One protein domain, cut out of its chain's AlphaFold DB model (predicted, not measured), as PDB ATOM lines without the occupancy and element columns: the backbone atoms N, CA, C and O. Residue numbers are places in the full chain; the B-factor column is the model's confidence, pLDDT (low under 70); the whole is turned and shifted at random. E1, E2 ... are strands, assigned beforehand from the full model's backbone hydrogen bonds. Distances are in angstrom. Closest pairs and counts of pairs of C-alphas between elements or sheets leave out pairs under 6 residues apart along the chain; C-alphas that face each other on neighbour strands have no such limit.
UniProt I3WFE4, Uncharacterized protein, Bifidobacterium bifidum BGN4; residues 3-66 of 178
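This is residues 3 to 66 of the 178 residues of an uncharacterized protein of Bifidobacterium bifidum BGN4 (UniProt I3WFE4). With little regular structure, this is a narrow three-stranded sheet between long loops, and the loop of residues 32 to 58 runs beyond one end of the sheet, where residues 34 to 40 stick out, and folds back to E3. The printed part has 64 residues, with strands E1, E2 and E3 along it and no named helix; the sheet's order is E2, E1, E3, antiparallel. It is all strand, with 21 residues in named elements, and loose: the radius of gyration of the C-alphas is 14.3 A and the spans are 46 by 21 by 15 A.

Start at E1, residues 3 to 8, the inner strand. E2, residues 24 to 31, is its antiparallel neighbour at 167 degrees, a hairpin; look at N 6 and O 27, 2.8 A apart, within hydrogen-bond range. E3, residues 59 to 65, is antiparallel to E1 at 160 degrees, with N 5 and O 62 at 2.8 A, also within hydrogen-bond range. The edge strands E2 and E3 are apart. The sheet is twisted, its C-alphas up to 4.4 A off its best plane.

Find C-alpha 3 at (153.824, 129.298, 152.487), where E1 begins its 16.7 A. E2 covers 21.7 A, and E3 covers 20.1 A to C-alpha 65 at (156.086, 123.550, 152.932).

The C-alphas of Gly 12 and Lys 36, the two farthest apart, are 45.9 A apart. The printed part has no cut, and both links are long. Look for pLDDT under 70 at residues 14 to 19, 33 to 38 and 66.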
ATOM      1  N   THR A   3     154.927 128.354 152.327       83.88
ATOM      2  CA  THR A   3     153.824 129.298 152.487       83.88
ATOM      3  C   THR A   3     153.689 129.660 153.956       83.88
ATOM      4  O   THR A   3     153.652 128.780 154.816       83.88
ATOM      5  N   ALA A   4     153.590 130.955 154.235       85.69
ATOM      6  CA  ALA A   4     153.246 131.512 155.529       85.69
ATOM      7  C   ALA A   4     151.858 132.153 155.439       85.69
ATOM      8  O   ALA A   4     151.606 132.996 154.576       85.69
ATOM      9  N   THR A   5     150.970 131.776 156.350       88.06
ATOM     10  CA  THR A   5     149.600 132.284 156.413       88.06
ATOM     11  C   THR A   5     149.313 132.817 157.808       88.06
ATOM     12  O   THR A   5     149.608 132.165 158.812       88.06
ATOM     13  N   VAL A   6     148.709 134.000 157.865       89.06
ATOM     14  CA  VAL A   6     148.225 134.631 159.091       89.06
ATOM     15  C   VAL A   6     146.712 134.529 159.110       89.06
ATOM     16  O   VAL A   6     146.039 134.975 158.180       89.06
ATOM     17  N   LYS A   7     146.171 133.969 160.186       88.50
ATOM     18  CA  LYS A   7     144.732 133.878 160.428       88.50
ATOM     19  C   LYS A   7     144.366 134.590 161.711       88.50
ATOM     20  O   LYS A   7     145.201 134.762 162.598       88.50
ATOM     21  N   SER A   8     143.105 134.970 161.821       87.69
ATOM     22  CA  SER A   8     142.557 135.566 163.024       87.69
ATOM     23  C   SER A   8     141.331 134.838 163.531       87.69
ATOM     24  O   SER A   8     140.660 134.107 162.797       87.69
ATOM     25  N   ARG A   9     141.070 135.039 164.820       86.06
ATOM     26  CA  ARG A   9     139.838 134.619 165.475       86.06
ATOM     27  C   ARG A   9     139.032 135.830 165.919       86.06
ATOM     28  O   ARG A   9     139.577 136.804 166.447       86.06
ATOM     29  N   LYS A  10     137.717 135.725 165.780       85.31
ATOM     30  CA  LYS A  10     136.760 136.739 166.228       85.31
ATOM     31  C   LYS A  10     136.546 136.688 167.743       85.31
ATOM     32  O   LYS A  10     136.587 135.616 168.349       85.31
ATOM     33  N   ALA A  11     136.255 137.820 168.369       82.62
ATOM     34  CA  ALA A  11     135.835 137.876 169.763       82.62
ATOM     35  C   ALA A  11     134.571 137.024 170.002       82.62
ATOM     36  O   ALA A  11     133.623 137.053 169.218       82.62
ATOM     37  N   GLY A  12     134.558 136.255 171.094       78.44
ATOM     38  CA  GLY A  12     133.431 135.384 171.446       78.44
ATOM     39  C   GLY A  12     133.400 134.026 170.732       78.44
ATOM     40  O   GLY A  12     132.469 133.260 170.956       78.44
ATOM     41  N   SER A  13     134.420 133.681 169.936       74.38
ATOM     42  CA  SER A  13     134.567 132.360 169.289       74.38
ATOM     43  C   SER A  13     134.988 131.221 170.241       74.38
ATOM     44  O   SER A  13     135.215 130.091 169.808       74.38
ATOM     45  N   GLY A  14     135.032 131.495 171.550       66.19
ATOM     46  CA  GLY A  14     135.462 130.572 172.599       66.19
ATOM     47  C   GLY A  14     136.904 130.812 173.048       66.19
ATOM     48  O   GLY A  14     137.676 131.510 172.394       66.19
ATOM     49  N   THR A  15     137.267 130.248 174.201       59.03
ATOM     50  CA  THR A  15     138.599 130.400 174.805       59.03
ATOM     51  C   THR A  15     139.371 129.091 174.647       59.03
ATOM     52  O   THR A  15     138.993 128.081 175.233       59.03
ATOM     53  N   GLY A  16     140.434 129.078 173.840       57.22
ATOM     54  CA  GLY A  16     141.369 127.946 173.758       57.22
ATOM     55  C   GLY A  16     142.200 127.923 172.473       57.22
ATOM     56  O   GLY A  16     141.836 128.562 171.494       57.22
ATOM     57  N   SER A  17     143.307 127.175 172.454       57.28
ATOM     58  CA  SER A  17     144.200 127.003 171.287       57.28
ATOM     59  C   SER A  17     143.623 126.083 170.195       57.28
ATOM     60  O   SER A  17     144.362 125.379 169.507       57.28
ATOM     61  N   ALA A  18     142.296 126.022 170.059       68.81
ATOM     62  CA  ALA A  18     141.645 125.151 169.089       68.81
ATOM     63  C   ALA A  18     141.738 125.769 167.689       68.81
ATOM     64  O   ALA A  18     141.194 126.844 167.439       68.81
ATOM     65  N   TRP A  19     142.388 125.062 166.762       68.31
ATOM     66  CA  TRP A  19     142.646 125.531 165.392       68.31
ATOM     67  C   TRP A  19     141.383 125.975 164.647       68.31
ATOM     68  O   TRP A  19     141.426 126.911 163.857       68.31
ATOM     69  N   ALA A  20     140.240 125.351 164.944       77.38
ATOM     70  CA  ALA A  20     138.957 125.673 164.326       77.38
ATOM     71  C   ALA A  20     138.450 127.099 164.626       77.38
ATOM     72  O   ALA A  20     137.534 127.562 163.955       77.38
ATOM     73  N   GLN A  21     139.018 127.794 165.618       81.38
ATOM     74  CA  GLN A  21     138.619 129.160 165.974       81.38
ATOM     75  C   GLN A  21     139.225 130.226 165.047       81.38
ATOM     76  O   GLN A  21     138.715 131.344 164.994       81.38
ATOM     77  N   TYR A  22     140.299 129.900 164.320       83.94
ATOM     78  CA  TYR A  22     141.011 130.824 163.434       83.94
ATOM     79  C   TYR A  22     140.530 130.658 161.990       83.94
ATOM     80  O   TYR A  22     141.192 130.030 161.160       83.94
ATOM     81  N   THR A  23     139.336 131.174 161.707       80.44
ATOM     82  CA  THR A  23     138.664 131.003 160.410       80.44
ATOM     83  C   THR A  23     139.063 132.050 159.382       80.44
ATOM     84  O   THR A  23     139.027 131.766 158.187       80.44
ATOM     85  N   ASP A  24     139.449 133.242 159.838       85.12
ATOM     86  CA  ASP A  24     139.585 134.403 158.966       85.12
ATOM     87  C   ASP A  24     141.043 134.577 158.555       85.12
ATOM     88  O   ASP A  24     141.883 134.999 159.351       85.12
ATOM     89  N   GLU A  25     141.355 134.235 157.309       90.62
ATOM     90  CA  GLU A  25     142.674 134.467 156.730       90.62
ATOM     91  C   GLU A  25     142.899 135.960 156.480       90.62
ATOM     92  O   GLU A  25     142.107 136.617 155.806       90.62
ATOM     93  N   LEU A  26     143.980 136.496 157.049       86.88
ATOM     94  CA  LEU A  26     144.341 137.907 156.939       86.88
ATOM     95  C   LEU A  26     145.377 138.160 155.846       86.88
ATOM     96  O   LEU A  26     145.315 139.183 155.169       86.88
ATOM     97  N   ALA A  27     146.344 137.256 155.707       88.75
ATOM     98  CA  ALA A  27     147.382 137.345 154.693       88.75
ATOM     99  C   ALA A  27     148.009 135.977 154.438       88.75
ATOM    100  O   ALA A  27     148.170 135.179 155.362       88.75
ATOM    101  N   THR A  28     148.438 135.767 153.199       88.25
ATOM    102  CA  THR A  28     149.260 134.631 152.794       88.25
ATOM    103  C   THR A  28     150.413 135.148 151.952       88.25
ATOM    104  O   THR A  28     150.230 136.007 151.090       88.25
ATOM    105  N   ALA A  29     151.608 134.639 152.219       86.00
ATOM    106  CA  ALA A  29     152.793 134.887 151.420       86.00
ATOM    107  C   ALA A  29     153.527 133.570 151.193       86.00
ATOM    108  O   ALA A  29     153.513 132.678 152.040       86.00
ATOM    109  N   SER A  30     154.150 133.436 150.035       84.12
ATOM    110  CA  SER A  30     154.805 132.199 149.629       84.12
ATOM    111  C   SER A  30     156.106 132.487 148.915       84.12
ATOM    112  O   SER A  30     156.254 133.528 148.275       84.12
ATOM    113  N   THR A  31     157.008 131.521 148.966       77.31
ATOM    114  CA  THR A  31     158.248 131.520 148.203       77.31
ATOM    115  C   THR A  31     158.418 130.186 147.485       77.31
ATOM    116  O   THR A  31     158.070 129.112 148.000       77.31
ATOM    117  N   THR A  32     158.925 130.248 146.259       70.88
ATOM    118  CA  THR A  32     159.351 129.071 145.512       70.88
ATOM    119  C   THR A  32     160.835 128.875 145.783       70.88
ATOM    120  O   THR A  32     161.676 129.726 145.496       70.88
ATOM    121  N   ALA A  33     161.161 127.752 146.415       60.25
ATOM    122  CA  ALA A  33     162.534 127.338 146.640       60.25
ATOM    123  C   ALA A  33     163.149 126.865 145.312       60.25
ATOM    124  O   ALA A  33     163.320 125.675 145.095       60.25
ATOM    125  N   ASP A  34     163.441 127.803 144.410       57.94
ATOM    126  CA  ASP A  34     164.278 127.567 143.222       57.94
ATOM    127  C   ASP A  34     165.769 127.835 143.519       57.94
ATOM    128  O   ASP A  34     166.611 127.868 142.621       57.94
ATOM    129  N   THR A  35     166.117 128.064 144.788       55.81
ATOM    130  CA  THR A  35     167.464 128.452 145.214       55.81
ATOM    131  C   THR A  35     168.289 127.268 145.701       55.81
ATOM    132  O   THR A  35     167.780 126.222 146.101       55.81
ATOM    133  N   LYS A  36     169.611 127.445 145.652       60.28
ATOM    134  CA  LYS A  36     170.598 126.447 146.065       60.28
ATOM    135  C   LYS A  36     170.390 126.041 147.528       60.28
ATOM    136  O   LYS A  36     170.064 126.871 148.373       60.28
ATOM    137  N   ALA A  37     170.623 124.763 147.822       66.06
ATOM    138  CA  ALA A  37     170.543 124.225 149.176       66.06
ATOM    139  C   ALA A  37     171.424 125.028 150.150       66.06
ATOM    140  O   ALA A  37     172.604 125.255 149.876       66.06
ATOM    141  N   GLY A  38     170.849 125.430 151.288       66.62
ATOM    142  CA  GLY A  38     171.544 126.142 152.364       66.62
ATOM    143  C   GLY A  38     171.409 127.669 152.358       66.62
ATOM    144  O   GLY A  38     171.845 128.296 153.319       66.62
ATOM    145  N   GLU A  39     170.797 128.281 151.339       71.69
ATOM    146  CA  GLU A  39     170.507 129.722 151.363       71.69
ATOM    147  C   GLU A  39     169.169 130.017 152.067       71.69
ATOM    148  O   GLU A  39     168.147 129.429 151.697       71.69
ATOM    149  N   PRO A  40     169.140 130.927 153.064       73.31
ATOM    150  CA  PRO A  40     167.901 131.310 153.727       73.31
ATOM    151  C   PRO A  40     167.019 132.127 152.778       73.31
ATOM    152  O   PRO A  40     167.483 133.056 152.114       73.31
ATOM    153  N   GLN A  41     165.728 131.805 152.748       74.50
ATOM    154  CA  GLN A  41     164.719 132.605 152.059       74.50
ATOM    155  C   GLN A  41     163.889 133.385 153.069       74.50
ATOM    156  O   GLN A  41     163.409 132.836 154.058       74.50
ATOM    157  N   TYR A  42     163.679 134.663 152.774       79.75
ATOM    158  CA  TYR A  42     162.866 135.546 153.598       79.75
ATOM    159  C   TYR A  42     161.514 135.770 152.933       79.75
ATOM    160  O   TYR A  42     161.435 136.096 151.748       79.75
ATOM    161  N   VAL A  43     160.449 135.625 153.716       76.50
ATOM    162  CA  VAL A  43     159.077 135.907 153.294       76.50
ATOM    163  C   VAL A  43     158.517 136.987 154.206       76.50
ATOM    164  O   VAL A  43     158.444 136.806 155.418       76.50
ATOM    165  N   THR A  44     158.093 138.100 153.612       81.56
ATOM    166  CA  THR A  44     157.514 139.235 154.337       81.56
ATOM    167  C   THR A  44     156.082 139.453 153.881       81.56
ATOM    168  O   THR A  44     155.794 139.436 152.686       81.56
ATOM    169  N   THR A  45     155.180 139.693 154.830       78.62
ATOM    170  CA  THR A  45     153.790 140.055 154.544       78.62
ATOM    171  C   THR A  45     153.282 141.087 155.540       78.62
ATOM    172  O   THR A  45     153.810 141.215 156.646       78.62
ATOM    173  N   THR A  46     152.254 141.831 155.149       84.19
ATOM    174  CA  THR A  46     151.579 142.817 155.992       84.19
ATOM    175  C   THR A  46     150.095 142.489 156.065       84.19
ATOM    176  O   THR A  46     149.490 142.025 155.101       84.19
ATOM    177  N   PHE A  47     149.494 142.713 157.228       82.00
ATOM    178  CA  PHE A  47     148.072 142.476 157.447       82.00
ATOM    179  C   PHE A  47     147.498 143.490 158.431       82.00
ATOM    180  O   PHE A  47     148.218 144.092 159.229       82.00
ATOM    181  N   THR A  48     146.179 143.665 158.388       84.75
ATOM    182  CA  THR A  48     145.440 144.487 159.351       84.75
ATOM    183  C   THR A  48     144.622 143.581 160.256       84.75
ATOM    184  O   THR A  48     143.860 142.748 159.772       84.75
ATOM    185  N   VAL A  49     144.767 143.746 161.571       84.12
ATOM    186  CA  VAL A  49     143.943 143.020 162.544       84.12
ATOM    187  C   VAL A  49     142.525 143.606 162.528       84.12
ATOM    188  O   VAL A  49     142.382 144.821 162.694       84.12
ATOM    189  N   PRO A  50     141.475 142.789 162.327       82.75
ATOM    190  CA  PRO A  50     140.106 143.285 162.293       82.75
ATOM    191  C   PRO A  50     139.647 143.774 163.674       82.75
ATOM    192  O   PRO A  50     140.089 143.285 164.712       82.75
ATOM    193  N   ALA A  51     138.744 144.759 163.693       84.06
ATOM    194  CA  ALA A  51     138.303 145.421 164.927       84.06
ATOM    195  C   ALA A  51     137.515 144.504 165.880       84.06
ATOM    196  O   ALA A  51     137.412 144.792 167.070       84.06
ATOM    197  N   ASP A  52     136.942 143.422 165.358       84.62
ATOM    198  CA  ASP A  52     136.230 142.395 166.114       84.62
ATOM    199  C   ASP A  52     137.095 141.161 166.410       84.62
ATOM    200  O   ASP A  52     136.561 140.147 166.865       84.62
ATOM    201  N   ALA A  53     138.413 141.228 166.188       84.75
ATOM    202  CA  ALA A  53     139.334 140.180 166.606       84.75
ATOM    203  C   ALA A  53     139.305 139.990 168.131       84.75
ATOM    204  O   ALA A  53     139.071 140.931 168.896       84.75
ATOM    205  N   ALA A  54     139.542 138.760 168.591       82.62
ATOM    206  CA  ALA A  54     139.594 138.476 170.021       82.62
ATOM    207  C   ALA A  54     140.699 139.311 170.703       82.62
ATOM    208  O   ALA A  54     141.800 139.395 170.167       82.62
ATOM    209  N   PRO A  55     140.453 139.889 171.891       76.06
ATOM    210  CA  PRO A  55     141.429 140.755 172.562       76.06
ATOM    211  C   PRO A  55     142.701 140.008 172.991       76.06
ATOM    212  O   PRO A  55     143.767 140.604 173.102       76.06
ATOM    213  N   GLU A  56     142.600 138.695 173.189       74.19
ATOM    214  CA  GLU A  56     143.715 137.811 173.505       74.19
ATOM    215  C   GLU A  56     143.809 136.729 172.436       74.19
ATOM    216  O   GLU A  56     142.780 136.252 171.945       74.19
ATOM    217  N   GLY A  57     145.027 136.323 172.063       72.81
ATOM    218  CA  GLY A  57     145.256 135.252 171.085       72.81
ATOM    219  C   GLY A  57     144.572 135.491 169.737       72.81
ATOM    220  O   GLY A  57     144.111 134.538 169.120       72.81
ATOM    221  N   ALA A  58     144.449 136.751 169.310       79.31
ATOM    222  CA  ALA A  58     143.754 137.159 168.090       79.31
ATOM    223  C   ALA A  58     144.276 136.466 166.831       79.31
ATOM    224  O   ALA A  58     143.509 136.253 165.898       79.31
ATOM    225  N   LEU A  59     145.574 136.159 166.804       85.94
ATOM    226  CA  LEU A  59     146.309 135.764 165.613       85.94
ATOM    227  C   LEU A  59     146.853 134.345 165.732       85.94
ATOM    228  O   LEU A  59     147.287 133.918 166.801       85.94
ATOM    229  N   TRP A  60     146.873 133.662 164.596       87.00
ATOM    230  CA  TRP A  60     147.543 132.391 164.386       87.00
ATOM    231  C   TRP A  60     148.440 132.505 163.160       87.00
ATOM    232  O   TRP A  60     148.004 132.990 162.116       87.00
ATOM    233  N   LEU A  61     149.684 132.053 163.289       87.25
ATOM    234  CA  LEU A  61     150.637 131.993 162.192       87.25
ATOM    235  C   LEU A  61     150.872 130.523 161.856       87.25
ATOM    236  O   LEU A  61     151.220 129.732 162.731       87.25
ATOM    237  N   SER A  62     150.661 130.156 160.596       85.50
ATOM    238  CA  SER A  62     150.919 128.809 160.093       85.50
ATOM    239  C   SER A  62     151.930 128.847 158.965       85.50
ATOM    240  O   SER A  62     151.801 129.651 158.044       85.50
ATOM    241  N   PHE A  63     152.877 127.919 159.014       85.06
ATOM    242  CA  PHE A  63     153.871 127.705 157.978       85.06
ATOM    243  C   PHE A  63     153.675 126.306 157.411       85.06
ATOM    244  O   PHE A  63     153.515 125.343 158.163       85.06
ATOM    245  N   SER A  64     153.664 126.194 156.094       82.44
ATOM    246  CA  SER A  64     153.543 124.919 155.396       82.44
ATOM    247  C   SER A  64     154.530 124.889 154.248       82.44
ATOM    248  O   SER A  64     154.548 125.823 153.450       82.44
ATOM    249  N   ASP A  65     155.294 123.810 154.126       76.12
ATOM    250  CA  ASP A  65     156.086 123.550 152.932       76.12
ATOM    251  C   ASP A  65     155.588 122.275 152.264       76.12
ATOM    252  O   ASP A  65     155.654 121.189 152.833       76.12
ATOM    253  N   MET A  66     155.035 122.431 151.065       69.44
ATOM    254  CA  MET A  66     154.520 121.317 150.264       69.44
ATOM    255  C   MET A  66     155.512 120.845 149.197       69.44
ATOM    256  O   MET A  66     155.161 119.990 148.390       69.44
TER     257      MET A  66